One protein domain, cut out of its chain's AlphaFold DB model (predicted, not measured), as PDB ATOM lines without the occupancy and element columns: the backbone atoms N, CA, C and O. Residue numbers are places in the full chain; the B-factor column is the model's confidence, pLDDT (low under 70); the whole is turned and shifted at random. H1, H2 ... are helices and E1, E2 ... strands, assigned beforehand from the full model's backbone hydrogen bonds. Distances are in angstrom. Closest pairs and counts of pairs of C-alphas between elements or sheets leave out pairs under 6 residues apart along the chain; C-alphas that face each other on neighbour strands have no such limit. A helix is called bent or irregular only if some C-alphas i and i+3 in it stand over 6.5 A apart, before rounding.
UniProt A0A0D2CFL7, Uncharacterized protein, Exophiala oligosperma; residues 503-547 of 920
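What this domain is: This is residues 503 to 547 of the 920 residues of an uncharacterized protein of Exophiala oligosperma (UniProt A0A0D2CFL7). Two tiny two-stranded antiparallel sheets, E1 with E4 and the hairpin E2 and E3, pack on each other in one half of a small rounded body, and two short helices, H1 and H2, make much of the other half. The strands E1 and E4 pair the beginning of the printed part with its end, while the link of residues 530 to 535 leads from the hairpin over to H2. The printed part has 45 residues, with two named helices and four named strands in the order E1, H1, E2, E3, H2, E4, and its class is mixed, helices and strands. It is compact, with a radius of gyration of the C-alphas of 9.1 A and spans of 25 by 20 by 17 A.

Where its parts are: Begin at C-alpha 503, at (53.155, 160.486, -21.114); from there E1 runs over residues 503 to 506. Next comes H1, residues 509 to 519, 14.6 A long, which starts at C-alpha 509 at (50.509, 169.877, -13.669). H1 is neither bent nor irregular, but only just: C-alphas 516 and 519 are 6.1 A apart. Read on to E2, residues 522 to 524, and E3, residues 527 to 529, 6.7 A and 5.9 A long. H2 follows over residues 536 to 541, 8.7 A long, and E4 over residues 542 to 546, 13.3 A long, ending at C-alpha 546 at (49.496, 158.052, -25.968).

How they stand to each other: Look first at E1 and E4, antiparallel neighbours at 147 degrees, where N 503 and O 545 are 2.8 A apart and N 505 and O 543 are 2.9 A apart, both within hydrogen-bond range. After H1, find the antiparallel hairpin E2 and E3, at 125 degrees, where N 529 and O 522 are within hydrogen-bond range at 2.9 A. Between the two sheets, the closest C-alphas of E1 and E2 are those of Leu 504 and Cys 523, 6.0 A apart, and those of E3 and E4 are Val 528 and Cys 544, also 6.0 A apart. The closest C-alphas of E1 and H1 are those of Cys 506 and Thr 512, 4.9 A apart. H1 and H2 are close but not clearly touching, with C-alphas 515 and 538 the closest at 5.8 A. They run opposite ways at a shallow tilt of 28 degrees. H1 and E3 are apart, as are E2 and H2. In H2 every O i to N i+4 pair is within hydrogen-bond range; in H1, 6 of 7 are.

The domain as a whole: The two C-alphas farthest apart are those of Asp 533 and Gln 547, 26.4 A, while the first and last printed C-alphas, of Val 503 and Gln 547, are 6.9 A apart. The printed part has no cut and no long link; the six residues between E3 and H2 make a short link, and the other links are tight. Look at the B-factor column for residues 530 to 533, where pLDDT is under 70; the mean of the printed part is 83.4.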
ATOM      1  N   VAL A 503      52.901 159.429 -22.092       91.31
ATOM      2  CA  VAL A 503      53.155 160.486 -21.114       91.31
ATOM      3  C   VAL A 503      52.191 160.389 -19.949       91.31
ATOM      4  O   VAL A 503      50.971 160.382 -20.111       91.31
ATOM      5  N   LEU A 504      52.769 160.357 -18.749       93.69
ATOM      6  CA  LEU A 504      52.030 160.455 -17.502       93.69
ATOM      7  C   LEU A 504      51.456 161.868 -17.386       93.69
ATOM      8  O   LEU A 504      52.207 162.844 -17.324       93.69
ATOM      9  N   ALA A 505      50.135 161.980 -17.317       91.06
ATOM     10  CA  ALA A 505      49.471 163.217 -16.949       91.06
ATOM     11  C   ALA A 505      48.498 162.961 -15.801       91.06
ATOM     12  O   ALA A 505      47.646 162.075 -15.851       91.06
ATOM     13  N   CYS A 506      48.644 163.758 -14.753       93.62
ATOM     14  CA  CYS A 506      47.778 163.753 -13.591       93.62
ATOM     15  C   CYS A 506      46.749 164.880 -13.677       93.62
ATOM     16  O   CYS A 506      46.863 165.775 -14.517       93.62
ATOM     17  N   GLN A 507      45.758 164.848 -12.786       87.31
ATOM     18  CA  GLN A 507      44.659 165.818 -12.743       87.31
ATOM     19  C   GLN A 507      45.116 167.289 -12.803       87.31
ATOM     20  O   GLN A 507      44.410 168.127 -13.365       87.31
ATOM     21  N   ASN A 508      46.304 167.616 -12.276       85.19
ATOM     22  CA  ASN A 508      46.954 168.900 -12.523       85.19
ATOM     23  C   ASN A 508      48.474 168.765 -12.756       85.19
ATOM     24  O   ASN A 508      49.105 167.759 -12.424       85.19
ATOM     25  N   LYS A 509      49.078 169.826 -13.311       81.25
ATOM     26  CA  LYS A 509      50.509 169.877 -13.669       81.25
ATOM     27  C   LYS A 509      51.444 169.682 -12.466       81.25
ATOM     28  O   LYS A 509      52.507 169.084 -12.623       81.25
ATOM     29  N   ALA A 510      51.062 170.168 -11.285       78.56
ATOM     30  CA  ALA A 510      51.868 170.049 -10.070       78.56
ATOM     31  C   ALA A 510      51.889 168.606  -9.538       78.56
ATOM     32  O   ALA A 510      52.944 168.110  -9.134       78.56
ATOM     33  N   HIS A 511      50.756 167.902  -9.608       84.44
ATOM     34  CA  HIS A 511      50.657 166.473  -9.320       84.44
ATOM     35  C   HIS A 511      51.488 165.668 -10.314       84.44
ATOM     36  O   HIS A 511      52.294 164.854  -9.881       84.44
ATOM     37  N   THR A 512      51.418 165.977 -11.614       88.69
ATOM     38  CA  THR A 512      52.285 165.339 -12.622       88.69
ATOM     39  C   THR A 512      53.763 165.499 -12.280       88.69
ATOM     40  O   THR A 512      54.512 164.530 -12.328       88.69
ATOM     41  N   GLN A 513      54.193 166.699 -11.881       84.62
ATOM     42  CA  GLN A 513      55.588 166.952 -11.518       84.62
ATOM     43  C   GLN A 513      55.999 166.228 -10.228       84.62
ATOM     44  O   GLN A 513      57.102 165.693 -10.156       84.62
ATOM     45  N   THR A 514      55.125 166.186  -9.222       85.25
ATOM     46  CA  THR A 514      55.396 165.513  -7.943       85.25
ATOM     47  C   THR A 514      55.476 164.000  -8.128       85.25
ATOM     48  O   THR A 514      56.482 163.397  -7.761       85.25
ATOM     49  N   CYS A 515      54.471 163.406  -8.776       89.19
ATOM     50  CA  CYS A 515      54.422 161.974  -9.050       89.19
ATOM     51  C   CYS A 515      55.596 161.536  -9.933       89.19
ATOM     52  O   CYS A 515      56.254 160.547  -9.624       89.19
ATOM     53  N   ARG A 516      55.933 162.304 -10.978       88.12
ATOM     54  CA  ARG A 516      57.049 161.980 -11.878       88.12
ATOM     55  C   ARG A 516      58.423 162.166 -11.233       88.12
ATOM     56  O   ARG A 516      59.275 161.300 -11.380       88.12
ATOM     57  N   ASN A 517      58.662 163.284 -10.546       84.44
ATOM     58  CA  ASN A 517      60.024 163.661 -10.147       84.44
ATOM     59  C   ASN A 517      60.390 163.252  -8.720       84.44
ATOM     60  O   ASN A 517      61.565 163.019  -8.460       84.44
ATOM     61  N   LYS A 518      59.426 163.247  -7.789       82.62
ATOM     62  CA  LYS A 518      59.699 162.918  -6.380       82.62
ATOM     63  C   LYS A 518      59.408 161.468  -6.059       82.62
ATOM     64  O   LYS A 518      60.129 160.883  -5.267       82.62
ATOM     65  N   LEU A 519      58.335 160.940  -6.635       82.06
ATOM     66  CA  LEU A 519      57.913 159.577  -6.359       82.06
ATOM     67  C   LEU A 519      58.470 158.614  -7.412       82.06
ATOM     68  O   LEU A 519      58.805 157.494  -7.061       82.06
ATOM     69  N   HIS A 520      58.717 159.078  -8.648       87.69
ATOM     70  CA  HIS A 520      59.250 158.318  -9.797       87.69
ATOM     71  C   HIS A 520      58.211 157.523 -10.611       87.69
ATOM     72  O   HIS A 520      58.540 156.500 -11.204       87.69
ATOM     73  N   TYR A 521      56.955 157.982 -10.673       88.75
ATOM     74  CA  TYR A 521      55.933 157.360 -11.521       88.75
ATOM     75  C   TYR A 521      56.277 157.539 -13.003       88.75
ATOM     76  O   TYR A 521      56.570 158.650 -13.457       88.75
ATOM     77  N   SER A 522      56.170 156.454 -13.766       92.31
ATOM     78  CA  SER A 522      56.342 156.437 -15.218       92.31
ATOM     79  C   SER A 522      55.236 155.623 -15.895       92.31
ATOM     80  O   SER A 522      54.443 154.937 -15.245       92.31
ATOM     81  N   CYS A 523      55.144 155.748 -17.216       92.44
ATOM     82  CA  CYS A 523      54.238 154.949 -18.032       92.44
ATOM     83  C   CYS A 523      54.998 153.776 -18.650       92.44
ATOM     84  O   CYS A 523      56.051 153.974 -19.250       92.44
ATOM     85  N   ASP A 524      54.439 152.573 -18.537       85.56
ATOM     86  CA  ASP A 524      54.850 151.404 -19.317       85.56
ATOM     87  C   ASP A 524      53.677 151.030 -20.226       85.56
ATOM     88  O   ASP A 524      52.699 150.380 -19.828       85.56
ATOM     89  N   GLY A 525      53.697 151.569 -21.443       86.38
ATOM     90  CA  GLY A 525      52.531 151.520 -22.311       86.38
ATOM     91  C   GLY A 525      51.346 152.316 -21.741       86.38
ATOM     92  O   GLY A 525      51.499 153.377 -21.140       86.38
ATOM     93  N   ALA A 526      50.137 151.765 -21.889       77.75
ATOM     94  CA  ALA A 526      48.891 152.385 -21.419       77.75
ATOM     95  C   ALA A 526      48.687 152.345 -19.894       77.75
ATOM     96  O   ALA A 526      47.641 152.772 -19.402       77.75
ATOM     97  N   LYS A 527      49.630 151.771 -19.141       78.31
ATOM     98  CA  LYS A 527      49.515 151.598 -17.695       78.31
ATOM     99  C   LYS A 527      50.523 152.478 -16.976       78.31
ATOM    100  O   LYS A 527      51.694 152.534 -17.342       78.31
ATOM    101  N   VAL A 528      50.054 153.113 -15.908       77.00
ATOM    102  CA  VAL A 528      50.920 153.739 -14.911       77.00
ATOM    103  C   VAL A 528      51.669 152.609 -14.206       77.00
ATOM    104  O   VAL A 528      51.028 151.737 -13.617       77.00
ATOM    105  N   VAL A 529      52.998 152.575 -14.310       70.38
ATOM    106  CA  VAL A 529      53.820 151.544 -13.663       70.38
ATOM    107  C   VAL A 529      54.503 152.093 -12.421       70.38
ATOM    108  O   VAL A 529      54.989 153.222 -12.373       70.38
ATOM    109  N   THR A 530      54.459 151.263 -11.382       63.28
ATOM    110  CA  THR A 530      54.911 151.532 -10.022       63.28
ATOM    111  C   THR A 530      56.431 151.541  -9.889       63.28
ATOM    112  O   THR A 530      57.128 150.640 -10.347       63.28
ATOM    113  N   HIS A 531      56.896 152.545  -9.164       62.38
ATOM    114  CA  HIS A 531      58.237 152.807  -8.639       62.38
ATOM    115  C   HIS A 531      58.479 152.204  -7.234       62.38
ATOM    116  O   HIS A 531      57.580 151.580  -6.667       62.38
ATOM    117  N   GLN A 532      59.653 152.468  -6.642       54.91
ATOM    118  CA  GLN A 532      60.088 151.965  -5.325       54.91
ATOM    119  C   GLN A 532      59.175 152.336  -4.136       54.91
ATOM    120  O   GLN A 532      59.062 151.523  -3.221       54.91
ATOM    121  N   ASP A 533      58.470 153.475  -4.172       68.56
ATOM    122  CA  ASP A 533      57.705 153.998  -3.026       68.56
ATOM    123  C   ASP A 533      56.205 154.136  -3.328       68.56
ATOM    124  O   ASP A 533      55.733 155.215  -3.659       68.56
ATOM    125  N   TRP A 534      55.436 153.044  -3.244       71.75
ATOM    126  CA  TRP A 534      54.000 153.007  -3.588       71.75
ATOM    127  C   TRP A 534      53.173 154.181  -3.001       71.75
ATOM    128  O   TRP A 534      53.053 154.306  -1.781       71.75
ATOM    129  N   ASP A 535      52.539 154.987  -3.871       80.69
ATOM    130  CA  ASP A 535      51.672 156.116  -3.502       80.69
ATOM    131  C   ASP A 535      50.310 156.044  -4.227       80.69
ATOM    132  O   ASP A 535      50.150 156.346  -5.412       80.69
ATOM    133  N   PHE A 536      49.279 155.660  -3.476       76.94
ATOM    134  CA  PHE A 536      47.917 155.506  -3.991       76.94
ATOM    135  C   PHE A 536      47.318 156.784  -4.602       76.94
ATOM    136  O   PHE A 536      46.369 156.692  -5.381       76.94
ATOM    137  N   VAL A 537      47.813 157.973  -4.237       81.00
ATOM    138  CA  VAL A 537      47.276 159.238  -4.741       81.00
ATOM    139  C   VAL A 537      47.655 159.397  -6.198       81.00
ATOM    140  O   VAL A 537      46.778 159.603  -7.031       81.00
ATOM    141  N   CYS A 538      48.935 159.223  -6.517       86.69
ATOM    142  CA  CYS A 538      49.417 159.246  -7.892       86.69
ATOM    143  C   CYS A 538      48.781 158.133  -8.737       86.69
ATOM    144  O   CYS A 538      48.444 158.367  -9.893       86.69
ATOM    145  N   GLU A 539      48.532 156.955  -8.160       85.31
ATOM    146  CA  GLU A 539      47.802 155.880  -8.846       85.31
ATOM    147  C   GLU A 539      46.339 156.258  -9.152       85.31
ATOM    148  O   GLU A 539      45.827 155.933 -10.220       85.31
ATOM    149  N   ALA A 540      45.673 156.985  -8.249       82.00
ATOM    150  CA  ALA A 540      44.280 157.395  -8.418       82.00
ATOM    151  C   ALA A 540      44.093 158.590  -9.370       82.00
ATOM    152  O   ALA A 540      43.049 158.690 -10.017       82.00
ATOM    153  N   ILE A 541      45.059 159.513  -9.438       87.69
ATOM    154  CA  ILE A 541      44.895 160.793 -10.155       87.69
ATOM    155  C   ILE A 541      45.705 160.909 -11.445       87.69
ATOM    156  O   ILE A 541      45.538 161.899 -12.162       87.69
ATOM    157  N   CYS A 542      46.597 159.958 -11.731       92.56
ATOM    158  CA  CYS A 542      47.445 159.975 -12.919       92.56
ATOM    159  C   CYS A 542      47.018 158.937 -13.951       92.56
ATOM    160  O   CYS A 542      46.632 157.818 -13.624       92.56
ATOM    161  N   VAL A 543      47.111 159.316 -15.224       93.19
ATOM    162  CA  VAL A 543      46.762 158.474 -16.369       93.19
ATOM    163  C   VAL A 543      47.863 158.598 -17.423       93.19
ATOM    164  O   VAL A 543      48.458 159.663 -17.587       93.19
ATOM    165  N   CYS A 544      48.148 157.510 -18.133       94.62
ATOM    166  CA  CYS A 544      49.082 157.509 -19.255       94.62
ATOM    167  C   CYS A 544      48.346 157.843 -20.554       94.62
ATOM    168  O   CYS A 544      47.378 157.171 -20.910       94.62
ATOM    169  N   TYR A 545      48.815 158.868 -21.260       90.62
ATOM    170  CA  TYR A 545      48.294 159.274 -22.563       90.62
ATOM    171  C   TYR A 545      49.275 158.894 -23.665       90.62
ATOM    172  O   TYR A 545      50.471 159.148 -23.540       90.62
ATOM    173  N   ASP A 546      48.750 158.321 -24.741       90.75
ATOM    174  CA  ASP A 546      49.496 158.052 -25.968       90.75
ATOM    175  C   ASP A 546      49.711 159.370 -26.729       90.75
ATOM    176  O   ASP A 546      48.740 160.072 -27.025       90.75
ATOM    177  N   GLN A 547      50.964 159.739 -26.998       84.12
ATOM    178  CA  GLN A 547      51.303 160.976 -27.707       84.12
ATOM    179  C   GLN A 547      51.177 160.867 -29.235       84.12
ATOM    180  O   GLN A 547      51.138 161.909 -29.888       84.12
TER     181      GLN A 547